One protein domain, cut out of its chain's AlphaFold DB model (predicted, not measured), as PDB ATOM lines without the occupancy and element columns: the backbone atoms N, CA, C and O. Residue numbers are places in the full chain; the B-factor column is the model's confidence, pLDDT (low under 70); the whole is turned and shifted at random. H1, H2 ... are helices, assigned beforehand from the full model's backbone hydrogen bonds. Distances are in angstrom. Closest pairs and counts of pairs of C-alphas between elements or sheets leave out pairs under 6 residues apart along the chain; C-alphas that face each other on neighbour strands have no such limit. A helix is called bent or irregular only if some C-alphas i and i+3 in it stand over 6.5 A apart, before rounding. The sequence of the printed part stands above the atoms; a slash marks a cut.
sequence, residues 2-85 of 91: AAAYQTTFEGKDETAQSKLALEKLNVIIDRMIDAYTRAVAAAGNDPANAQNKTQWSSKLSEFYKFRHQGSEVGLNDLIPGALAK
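Overview. This is residues 2 to 85 of the 91 residues of an uncharacterized protein of Pyrinomonadaceae bacterium (UniProt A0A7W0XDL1). One long helix, H2, makes the long axis of a loose rod, and a helix folds back along it at each end: the short H1 beside its first part and the longer, kinked H3 beside its later part. After H3 the last stretch, residues 68 to 85, has no named element and turns back past H2. The printed part has 84 residues with three named helices, in the order H1, H2, H3, and no named strand; its class is all helix. The whole is loose, with a radius of gyration of the C-alphas of 15.5 A, and spans 49 by 23 by 19 A.

Arrangement. Start with H1, residues 2 to 9, and go on to H2, residues 16 to 43: the two touch, closest at the C-alphas of Phe 9 and Ser 18, 6.3 A apart. H2 touches H1 with residues 18 to 25 alone. They form a helical hairpin, at a shallow tilt of 20 degrees, opposite ways. Next look at H3, residues 47 to 67, which touches H2, closest at the C-alphas of Val 40 and Lys 53, 5.4 A apart. These two form a second helical hairpin, at a shallow tilt of 22 degrees, opposite ways. H1 and H3 are apart. In H1 and H2 every O i to N i+4 pair is within hydrogen-bond range; in H3, 15 of 17 are.

Along the chain. Find C-alpha 2 at (54.897, 112.468, 37.095), where H1 begins. From C-alpha 16 at (49.019, 108.118, 52.704), H2 runs 40.8 A to C-alpha 43. H3 runs 30.1 A and ends at C-alpha 67, at (65.143, 104.372, 41.982). It has a kink of 30 degrees near residue 54 and is irregular, with C-alphas 48 and 51 7.7 A apart.

Size, cuts and confidence. The C-alphas farthest apart, those of Asp 13 and Pro 47, are 49.5 A apart. The printed part has no cut; the link from H1 to H2 is short, that from H2 to H3 tight. Residues 11 to 16 stand free. The mean pLDDT of the printed part is 88.4, and residues 2 to 11 are under 70.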
ATOM      1  N   ALA A   2      53.875 111.675  36.389       58.62
ATOM      2  CA  ALA A   2      54.897 112.468  37.095       58.62
ATOM      3  C   ALA A   2      54.493 113.946  37.310       58.62
ATOM      4  O   ALA A   2      54.533 114.431  38.433       58.62
ATOM      5  N   ALA A   3      53.974 114.618  36.273       62.91
ATOM      6  CA  ALA A   3      53.495 116.002  36.384       62.91
ATOM      7  C   ALA A   3      52.342 116.166  37.397       62.91
ATOM      8  O   ALA A   3      52.358 117.073  38.214       62.91
ATOM      9  N   ALA A   4      51.373 115.239  37.406       62.44
ATOM     10  CA  ALA A   4      50.256 115.274  38.353       62.44
ATOM     11  C   ALA A   4      50.708 115.042  39.807       62.44
ATOM     12  O   ALA A   4      50.143 115.636  40.723       62.44
ATOM     13  N   TYR A   5      51.730 114.207  40.021       60.94
ATOM     14  CA  TYR A   5      52.338 114.017  41.336       60.94
ATOM     15  C   TYR A   5      53.025 115.296  41.820       60.94
ATOM     16  O   TYR A   5      52.731 115.741  42.928       60.94
ATOM     17  N   GLN A   6      53.854 115.921  40.974       62.66
ATOM     18  CA  GLN A   6      54.516 117.185  41.311       62.66
ATOM     19  C   GLN A   6      53.504 118.274  41.668       62.66
ATOM     20  O   GLN A   6      53.550 118.822  42.763       62.66
ATOM     21  N   THR A   7      52.496 118.510  40.825       69.62
ATOM     22  CA  THR A   7      51.488 119.549  41.095       69.62
ATOM     23  C   THR A   7      50.700 119.301  42.386       69.62
ATOM     24  O   THR A   7      50.289 120.243  43.063       69.62
ATOM     25  N   THR A   8      50.464 118.036  42.739       64.19
ATOM     26  CA  THR A   8      49.593 117.700  43.873       64.19
ATOM     27  C   THR A   8      50.357 117.626  45.193       64.19
ATOM     28  O   THR A   8      49.799 118.038  46.215       64.19
ATOM     29  N   PHE A   9      51.606 117.148  45.184       69.75
ATOM     30  CA  PHE A   9      52.325 116.729  46.393       69.75
ATOM     31  C   PHE A   9      53.732 117.327  46.566       69.75
ATOM     32  O   PHE A   9      54.300 117.176  47.645       69.75
ATOM     33  N   GLU A  10      54.310 118.006  45.570       67.50
ATOM     34  CA  GLU A  10      55.643 118.616  45.714       67.50
ATOM     35  C   GLU A  10      55.627 119.735  46.770       67.50
ATOM     36  O   GLU A  10      54.767 120.615  46.749       67.50
ATOM     37  N   GLY A  11      56.555 119.671  47.732       69.69
ATOM     38  CA  GLY A  11      56.678 120.655  48.816       69.69
ATOM     39  C   GLY A  11      55.594 120.589  49.902       69.69
ATOM     40  O   GLY A  11      55.532 121.492  50.734       69.69
ATOM     41  N   LYS A  12      54.743 119.554  49.907       73.06
ATOM     42  CA  LYS A  12      53.716 119.323  50.939       73.06
ATOM     43  C   LYS A  12      54.099 118.163  51.853       73.06
ATOM     44  O   LYS A  12      54.868 117.289  51.456       73.06
ATOM     45  N   ASP A  13      53.507 118.136  53.046       74.56
ATOM     46  CA  ASP A  13      53.665 117.019  53.975       74.56
ATOM     47  C   ASP A  13      53.237 115.696  53.333       74.56
ATOM     48  O   ASP A  13      52.239 115.603  52.608       74.56
ATOM     49  N   GLU A  14      54.015 114.655  53.606       73.06
ATOM     50  CA  GLU A  14      53.789 113.328  53.060       73.06
ATOM     51  C   GLU A  14      52.511 112.713  53.661       73.06
ATOM     52  O   GLU A  14      52.369 112.570  54.874       73.06
ATOM     53  N   THR A  15      51.567 112.317  52.805       80.56
ATOM     54  CA  THR A  15      50.290 111.701  53.198       80.56
ATOM     55  C   THR A  15      50.218 110.254  52.715       80.56
ATOM     56  O   THR A  15      50.964 109.835  51.828       80.56
ATOM     57  N   ALA A  16      49.271 109.465  53.231       83.38
ATOM     58  CA  ALA A  16      49.019 108.118  52.704       83.38
ATOM     59  C   ALA A  16      48.726 108.132  51.187       83.38
ATOM     60  O   ALA A  16      49.130 107.228  50.457       83.38
ATOM     61  N   GLN A  17      48.079 109.191  50.694       77.44
ATOM     62  CA  GLN A  17      47.762 109.353  49.279       77.44
ATOM     63  C   GLN A  17      48.993 109.706  48.430       77.44
ATOM     64  O   GLN A  17      49.118 109.193  47.315       77.44
ATOM     65  N   SER A  18      49.913 110.536  48.939       75.00
ATOM     66  CA  SER A  18      51.164 110.837  48.230       75.00
ATOM     67  C   SER A  18      52.059 109.601  48.158       75.00
ATOM     68  O   SER A  18      52.575 109.296  47.087       75.00
ATOM     69  N   LYS A  19      52.151 108.809  49.234       81.31
ATOM     70  CA  LYS A  19      52.880 107.525  49.230       81.31
ATOM     71  C   LYS A  19      52.343 106.566  48.175       81.31
ATOM     72  O   LYS A  19      53.109 106.060  47.361       81.31
ATOM     73  N   LEU A  20      51.023 106.397  48.112       84.31
ATOM     74  CA  LEU A  20      50.387 105.533  47.116       84.31
ATOM     75  C   LEU A  20      50.630 106.024  45.676       84.31
ATOM     76  O   LEU A  20      50.793 105.231  44.747       84.31
ATOM     77  N   ALA A  21      50.640 107.341  45.461       82.31
ATOM     78  CA  ALA A  21      50.937 107.917  44.153       82.31
ATOM     79  C   ALA A  21      52.415 107.730  43.765       82.31
ATOM     80  O   ALA A  21      52.703 107.427  42.604       82.31
ATOM     81  N   LEU A  22      53.334 107.843  44.728       83.44
ATOM     82  CA  LEU A  22      54.756 107.565  44.539       83.44
ATOM     83  C   LEU A  22      55.004 106.084  44.234       83.44
ATOM     84  O   LEU A  22      55.751 105.768  43.314       83.44
ATOM     85  N   GLU A  23      54.334 105.169  44.933       86.25
ATOM     86  CA  GLU A  23      54.413 103.733  44.647       86.25
ATOM     87  C   GLU A  23      53.986 103.424  43.210       86.25
ATOM     88  O   GLU A  23      54.704 102.731  42.491       86.25
ATOM     89  N   LYS A  24      52.878 104.008  42.737       86.31
ATOM     90  CA  LYS A  24      52.444 103.853  41.337       86.31
ATOM     91  C   LYS A  24      53.489 104.357  40.339       86.31
ATOM     92  O   LYS A  24      53.674 103.731  39.296       86.31
ATOM     93  N   LEU A  25      54.177 105.461  40.643       85.50
ATOM     94  CA  LEU A  25      55.287 105.952  39.822       85.50
ATOM     95  C   LEU A  25      56.476 104.989  39.846       85.50
ATOM     96  O   LEU A  25      57.033 104.699  38.787       85.50
ATOM     97  N   ASN A  26      56.820 104.449  41.014       88.38
ATOM     98  CA  ASN A  26      57.918 103.497  41.158       88.38
ATOM     99  C   ASN A  26      57.681 102.233  40.328       88.38
ATOM    100  O   ASN A  26      58.597 101.808  39.637       88.38
ATOM    101  N   VAL A  27      56.453 101.700  40.271       90.75
ATOM    102  CA  VAL A  27      56.150 100.548  39.397       90.75
ATOM    103  C   VAL A  27      56.393 100.882  37.916       90.75
ATOM    104  O   VAL A  27      56.850 100.035  37.146       90.75
ATOM    105  N   ILE A  28      56.090 102.109  37.481       91.19
ATOM    106  CA  ILE A  28      56.363 102.540  36.102       91.19
ATOM    107  C   ILE A  28      57.874 102.618  35.864       91.19
ATOM    108  O   ILE A  28      58.350 102.112  34.850       91.19
ATOM    109  N   ILE A  29      58.627 103.196  36.800       92.38
ATOM    110  CA  ILE A  29      60.089 103.300  36.709       92.38
ATOM    111  C   ILE A  29      60.737 101.914  36.697       92.38
ATOM    112  O   ILE A  29      61.603 101.667  35.863       92.38
ATOM    113  N   ASP A  30      60.269 100.985  37.529       93.56
ATOM    114  CA  ASP A  30      60.754  99.602  37.557       93.56
ATOM    115  C   ASP A  30      60.544  98.917  36.189       93.56
ATOM    116  O   ASP A  30      61.431  98.217  35.695       93.56
ATOM    117  N   ARG A  31      59.418  99.189  35.507       93.00
ATOM    118  CA  ARG A  31      59.183  98.722  34.125       93.00
ATOM    119  C   ARG A  31      60.093  99.399  33.099       93.00
ATOM    120  O   ARG A  31      60.506  98.746  32.143       93.00
ATOM    121  N   MET A  32      60.407 100.684  33.268       94.94
ATOM    122  CA  MET A  32      61.355 101.385  32.391       94.94
ATOM    123  C   MET A  32      62.769 100.816  32.541       94.94
ATOM    124  O   MET A  32      63.437 100.594  31.532       94.94
ATOM    125  N   ILE A  33      63.196 100.525  33.773       95.94
ATOM    126  CA  ILE A  33      64.469  99.854  34.059       95.94
ATOM    127  C   ILE A  33      64.504  98.494  33.350       95.94
ATOM    128  O   ILE A  33      65.405  98.280  32.544       95.94
ATOM    129  N   ASP A  34      63.499  97.625  33.545       95.50
ATOM    130  CA  ASP A  34      63.432  96.312  32.872       95.50
ATOM    131  C   ASP A  34      63.504  96.439  31.339       95.50
ATOM    132  O   ASP A  34      64.290  95.739  30.695       95.50
ATOM    133  N   ALA A  35      62.761  97.379  30.749       96.12
ATOM    134  CA  ALA A  35      62.764  97.600  29.306       96.12
ATOM    135  C   ALA A  35      64.147  98.016  28.771       96.12
ATOM    136  O   ALA A  35      64.626  97.429  27.796       96.12
ATOM    137  N   TYR A  36      64.818  98.985  29.403       97.75
ATOM    138  CA  TYR A  36      66.152  99.408  28.966       97.75
ATOM    139  C   TYR A  36      67.219  98.348  29.242       97.75
ATOM    140  O   TYR A  36      68.101  98.149  28.407       97.75
ATOM    141  N   THR A  37      67.122  97.614  30.353       97.06
ATOM    142  CA  THR A  37      67.995  96.465  30.617       97.06
ATOM    143  C   THR A  37      67.871  95.421  29.504       97.06
ATOM    144  O   THR A  37      68.888  94.974  28.968       97.06
ATOM    145  N   ARG A  38      66.644  95.075  29.091       97.06
ATOM    146  CA  ARG A  38      66.411  94.150  27.968       97.06
ATOM    147  C   ARG A  38      66.911  94.707  26.641       97.06
ATOM    148  O   ARG A  38      67.486  93.946  25.872       97.06
ATOM    149  N   ALA A  39      66.743  96.003  26.377       96.38
ATOM    150  CA  ALA A  39      67.241  96.634  25.155       96.38
ATOM    151  C   ALA A  39      68.777  96.583  25.066       96.38
ATOM    152  O   ALA A  39      69.326  96.196  24.036       96.38
ATOM    153  N   VAL A  40      69.478  96.899  26.162       96.69
ATOM    154  CA  VAL A  40      70.947  96.810  26.240       96.69
ATOM    155  C   VAL A  40      71.426  95.364  26.100       96.69
ATOM    156  O   VAL A  40      72.411  95.116  25.401       96.69
ATOM    157  N   ALA A  41      70.724  94.408  26.718       96.19
ATOM    158  CA  ALA A  41      71.027  92.986  26.582       96.19
ATOM    159  C   ALA A  41      70.816  92.490  25.140       96.19
ATOM    160  O   ALA A  41      71.681  91.807  24.595       96.19
ATOM    161  N   ALA A  42      69.702  92.869  24.508       95.75
ATOM    162  CA  ALA A  42      69.361  92.482  23.139       95.75
ATOM    163  C   ALA A  42      70.298  93.098  22.093       95.75
ATOM    164  O   ALA A  42      70.619  92.437  21.110       95.75
ATOM    165  N   ALA A  43      70.778  94.328  22.314       95.69
ATOM    166  CA  ALA A  43      71.765  94.967  21.443       95.69
ATOM    167  C   ALA A  43      73.064  94.152  21.328       95.69
ATOM    168  O   ALA A  43      73.750  94.220  20.307       95.69
ATOM    169  N   GLY A  44      73.425  93.403  22.378       91.62
ATOM    170  CA  GLY A  44      74.633  92.585  22.402       91.62
ATOM    171  C   GLY A  44      75.866  93.384  21.974       91.62
ATOM    172  O   GLY A  44      76.088  94.499  22.448       91.62
ATOM    173  N   ASN A  45      76.658  92.820  21.067       93.62
ATOM    174  CA  ASN A  45      77.805  93.489  20.443       93.62
ATOM    175  C   ASN A  45      77.546  93.824  18.967       93.62
ATOM    176  O   ASN A  45      78.495  93.968  18.203       93.62
ATOM    177  N   ASP A  46      76.278  93.915  18.560       95.44
ATOM    178  CA  ASP A  46      75.912  94.248  17.188       95.44
ATOM    179  C   ASP A  46      76.325  95.699  16.862       95.44
ATOM    180  O   ASP A  46      75.805  96.636  17.484       95.44
ATOM    181  N   PRO A  47      77.234  95.922  15.891       95.62
ATOM    182  CA  PRO A  47      77.666  97.262  15.507       95.62
ATOM    183  C   PRO A  47      76.512  98.159  15.049       95.62
ATOM    184  O   PRO A  47      76.552  99.363  15.307       95.62
ATOM    185  N   ALA A  48      75.465  97.589  14.441       96.75
ATOM    186  CA  ALA A  48      74.286  98.347  14.013       96.75
ATOM    187  C   ALA A  48      73.549  98.990  15.200       96.75
ATOM    188  O   ALA A  48      72.886 100.017  15.052       96.75
ATOM    189  N   ASN A  49      73.707  98.419  16.396       96.75
ATOM    190  CA  ASN A  49      73.078  98.883  17.621       96.75
ATOM    191  C   ASN A  49      74.037  99.628  18.560       96.75
ATOM    192  O   ASN A  49      73.607 100.039  19.635       96.75
ATOM    193  N   ALA A  50      75.302  99.863  18.194       95.50
ATOM    194  CA  ALA A  50      76.300 100.451  19.099       95.50
ATOM    195  C   ALA A  50      75.893 101.834  19.655       95.50
ATOM    196  O   ALA A  50      75.991 102.092  20.862       95.50
ATOM    197  N   GLN A  51      75.370 102.710  18.790       96.44
ATOM    198  CA  GLN A  51      74.878 104.030  19.196       96.44
ATOM    199  C   GLN A  51      73.644 103.910  20.099       96.44
ATOM    200  O   GLN A  51      73.578 104.540  21.156       96.44
ATOM    201  N   ASN A  52      72.689 103.065  19.711       96.31
ATOM    202  CA  ASN A  52      71.461 102.844  20.466       96.31
ATOM    203  C   ASN A  52      71.747 102.243  21.845       96.31
ATOM    204  O   ASN A  52      71.234 102.736  22.844       96.31
ATOM    205  N   LYS A  53      72.643 101.255  21.925       96.38
ATOM    206  CA  LYS A  53      73.100 100.644  23.176       96.38
ATOM    207  C   LYS A  53      73.668 101.692  24.125       96.38
ATOM    208  O   LYS A  53      73.322 101.688  25.298       96.38
ATOM    209  N   THR A  54      74.477 102.624  23.622       96.56
ATOM    210  CA  THR A  54      75.004 103.737  24.429       96.56
ATOM    211  C   THR A  54      73.879 104.614  24.988       96.56
ATOM    212  O   THR A  54      73.864 104.918  26.182       96.56
ATOM    213  N   GLN A  55      72.903 104.986  24.155       97.38
ATOM    214  CA  GLN A  55      71.760 105.799  24.589       97.38
ATOM    215  C   GLN A  55      70.878 105.066  25.611       97.38
ATOM    216  O   GLN A  55      70.483 105.647  26.622       97.38
ATOM    217  N   TRP A  56      70.597 103.784  25.379       97.75
ATOM    218  CA  TRP A  56      69.802 102.946  26.274       97.75
ATOM    219  C   TRP A  56      70.503 102.704  27.608       97.75
ATOM    220  O   TRP A  56      69.853 102.804  28.643       97.75
ATOM    221  N   SER A  57      71.821 102.478  27.613       96.56
ATOM    222  CA  SER A  57      72.615 102.371  28.844       96.56
ATOM    223  C   SER A  57      72.594 103.665  29.658       96.56
ATOM    224  O   SER A  57      72.472 103.619  30.881       96.56
ATOM    225  N   SER A  58      72.658 104.824  28.995       97.19
ATOM    226  CA  SER A  58      72.543 106.126  29.667       97.19
ATOM    227  C   SER A  58      71.173 106.295  30.334       97.19
ATOM    228  O   SER A  58      71.089 106.623  31.518       97.19
ATOM    229  N   LYS A  59      70.088 105.968  29.617       97.69
ATOM    230  CA  LYS A  59      68.725 106.013  30.170       97.69
ATOM    231  C   LYS A  59      68.514 105.007  31.299       97.69
ATOM    232  O   LYS A  59      67.906 105.347  32.309       97.69
ATOM    233  N   LEU A  60      69.055 103.800  31.162       97.25
ATOM    234  CA  LEU A  60      69.049 102.790  32.215       97.25
ATOM    235  C   LEU A  60      69.709 103.317  33.498       97.25
ATOM    236  O   LEU A  60      69.112 103.206  34.567       97.25
ATOM    237  N   SER A  61      70.894 103.929  33.393       96.50
ATOM    238  CA  SER A  61      71.586 104.547  34.535       96.50
ATOM    239  C   SER A  61      70.743 105.644  35.191       96.50
ATOM    240  O   SER A  61      70.594 105.648  36.412       96.50
ATOM    241  N   GLU A  62      70.133 106.534  34.402       96.38
ATOM    242  CA  GLU A  62      69.284 107.622  34.904       96.38
ATOM    243  C   GLU A  62      68.112 107.096  35.752       96.38
ATOM    244  O   GLU A  62      67.943 107.499  36.907       96.38
ATOM    245  N   PHE A  63      67.339 106.145  35.218       95.44
ATOM    246  CA  PHE A  63      66.197 105.573  35.939       95.44
ATOM    247  C   PHE A  63      66.624 104.714  37.129       95.44
ATOM    248  O   PHE A  63      65.979 104.755  38.180       95.44
ATOM    249  N   TYR A  64      67.726 103.973  37.003       95.19
ATOM    250  CA  TYR A  64      68.253 103.178  38.104       95.19
ATOM    251  C   TYR A  64      68.689 104.063  39.271       95.19
ATOM    252  O   TYR A  64      68.259 103.822  40.398       95.19
ATOM    253  N   LYS A  65      69.446 105.135  39.007       93.94
ATOM    254  CA  LYS A  65      69.832 106.128  40.018       93.94
ATOM    255  C   LYS A  65      68.622 106.743  40.694       93.94
ATOM    256  O   LYS A  65      68.593 106.805  41.919       93.94
ATOM    257  N   PHE A  66      67.620 107.159  39.920       91.06
ATOM    258  CA  PHE A  66      66.383 107.698  40.483       91.06
ATOM    259  C   PHE A  66      65.762 106.720  41.493       91.06
ATOM    260  O   PHE A  66      65.387 107.105  42.598       91.06
ATOM    261  N   ARG A  67      65.720 105.429  41.144       91.12
ATOM    262  CA  ARG A  67      65.143 104.372  41.982       91.12
ATOM    263  C   ARG A  67      66.012 103.973  43.184       91.12
ATOM    264  O   ARG A  67      65.468 103.470  44.170       91.12
ATOM    265  N   HIS A  68      67.323 104.216  43.109       92.00
ATOM    266  CA  HIS A  68      68.347 103.776  44.067       92.00
ATOM    267  C   HIS A  68      69.128 104.941  44.693       92.00
ATOM    268  O   HIS A  68      70.320 104.816  44.972       92.00
ATOM    269  N   GLN A  69      68.470 106.080  44.928       91.06
ATOM    270  CA  GLN A  69      69.043 107.212  45.679       91.06
ATOM    271  C   GLN A  69      70.364 107.742  45.085       91.06
ATOM    272  O   GLN A  69      71.285 108.122  45.803       91.06
ATOM    273  N   GLY A  70      70.480 107.744  43.758       89.62
ATOM    274  CA  GLY A  70      71.673 108.195  43.041       89.62
ATOM    275  C   GLY A  70      72.766 107.136  42.867       89.62
ATOM    276  O   GLY A  70      73.778 107.426  42.231       89.62
ATOM    277  N   SER A  71      72.576 105.919  43.384       91.50
ATOM    278  CA  SER A  71      73.548 104.827  43.272       91.50
ATOM    279  C   SER A  71      73.448 104.074  41.941       91.50
ATOM    280  O   SER A  71      72.359 103.864  41.414       91.50
ATOM    281  N   GLU A  72      74.594 103.615  41.429       93.06
ATOM    282  CA  GLU A  72      74.700 102.661  40.306       93.06
ATOM    283  C   GLU A  72      75.126 101.257  40.754       93.06
ATOM    284  O   GLU A  72      75.284 100.360  39.924       93.06
ATOM    285  N   VAL A  73      75.326 101.043  42.057       94.81
ATOM    286  CA  VAL A  73      75.731  99.735  42.586       94.81
ATOM    287  C   VAL A  73      74.685  98.690  42.189       94.81
ATOM    288  O   VAL A  73      73.499  98.879  42.453       94.81
ATOM    289  N   GLY A  74      75.122  97.607  41.540       91.88
ATOM    290  CA  GLY A  74      74.261  96.524  41.045       91.88
ATOM    291  C   GLY A  74      73.655  96.739  39.651       91.88
ATOM    292  O   GLY A  74      73.037  95.823  39.115       91.88
ATOM    293  N   LEU A  75      73.849  97.904  39.014       92.88
ATOM    294  CA  LEU A  75      73.255  98.198  37.701       92.88
ATOM    295  C   LEU A  75      73.719  97.225  36.607       92.88
ATOM    296  O   LEU A  75      72.910  96.725  35.826       92.88
ATOM    297  N   ASN A  76      75.022  96.941  36.560       91.44
ATOM    298  CA  ASN A  76      75.597  96.040  35.560       91.44
ATOM    299  C   ASN A  76      75.131  94.589  35.741       91.44
ATOM    300  O   ASN A  76      75.073  93.852  34.758       91.44
ATOM    301  N   ASP A  77      74.729  94.204  36.954       92.31
ATOM    302  CA  ASP A  77      74.240  92.858  37.265       92.31
ATOM    303  C   ASP A  77      72.815  92.620  36.741       92.31
ATOM    304  O   ASP A  77      72.363  91.478  36.653       92.31
ATOM    305  N   LEU A  78      72.097  93.682  36.348       91.00
ATOM    306  CA  LEU A  78      70.758  93.563  35.770       91.00
ATOM    307  C   LEU A  78      70.773  93.028  34.336       91.00
ATOM    308  O   LEU A  78      69.821  92.358  33.929       91.00
ATOM    309  N   ILE A  79      71.815  93.356  33.566       91.69
ATOM    310  CA  ILE A  79      71.892  93.075  32.125       91.69
ATOM    311  C   ILE A  79      72.020  91.563  31.856       91.69
ATOM    312  O   ILE A  79      71.270  91.047  31.015       91.69
ATOM    313  N   PRO A  80      72.899  90.814  32.553       91.50
ATOM    314  CA  PRO A  80      72.951  89.364  32.432       91.50
ATOM    315  C   PRO A  80      71.601  88.711  32.761       91.50
ATOM    316  O   PRO A  80      70.982  88.972  33.789       91.50
ATOM    317  N   GLY A  81      71.124  87.839  31.873       87.19
ATOM    318  CA  GLY A  81      69.881  87.090  32.086       87.19
ATOM    319  C   GLY A  81      68.593  87.916  31.983       87.19
ATOM    320  O   GLY A  81      67.514  87.356  32.170       87.19
ATOM    321  N   ALA A  82      68.658  89.207  31.631       92.94
ATOM    322  CA  ALA A  82      67.472  90.049  31.450       92.94
ATOM    323  C   ALA A  82      66.464  89.447  30.457       92.94
ATOM    324  O   ALA A  82      65.258  89.474  30.690       92.94
ATOM    325  N   LEU A  83      66.963  88.838  29.377       92.19
ATOM    326  CA  LEU A  83      66.136  88.190  28.355       92.19
ATOM    327  C   LEU A  83      65.553  86.838  28.799       92.19
ATOM    328  O   LEU A  83      64.582  86.382  28.207       92.19
ATOM    329  N   ALA A  84      66.110  86.210  29.840       93.38
ATOM    330  CA  ALA A  84      65.609  84.946  30.384       93.38
ATOM    331  C   ALA A  84      64.455  85.148  31.381       93.38
ATOM    332  O   ALA A  84      63.698  84.218  31.656       93.38
ATOM    333  N   LYS A  85      64.306  86.359  31.931       89.81
ATOM    334  CA  LYS A  85      63.212  86.693  32.847       89.81
ATOM    335  C   LYS A  85      61.907  86.869  32.057       89.81
ATOM    336  O   LYS A  85      61.929  87.525  31.009       89.81
TER     337      LYS A  85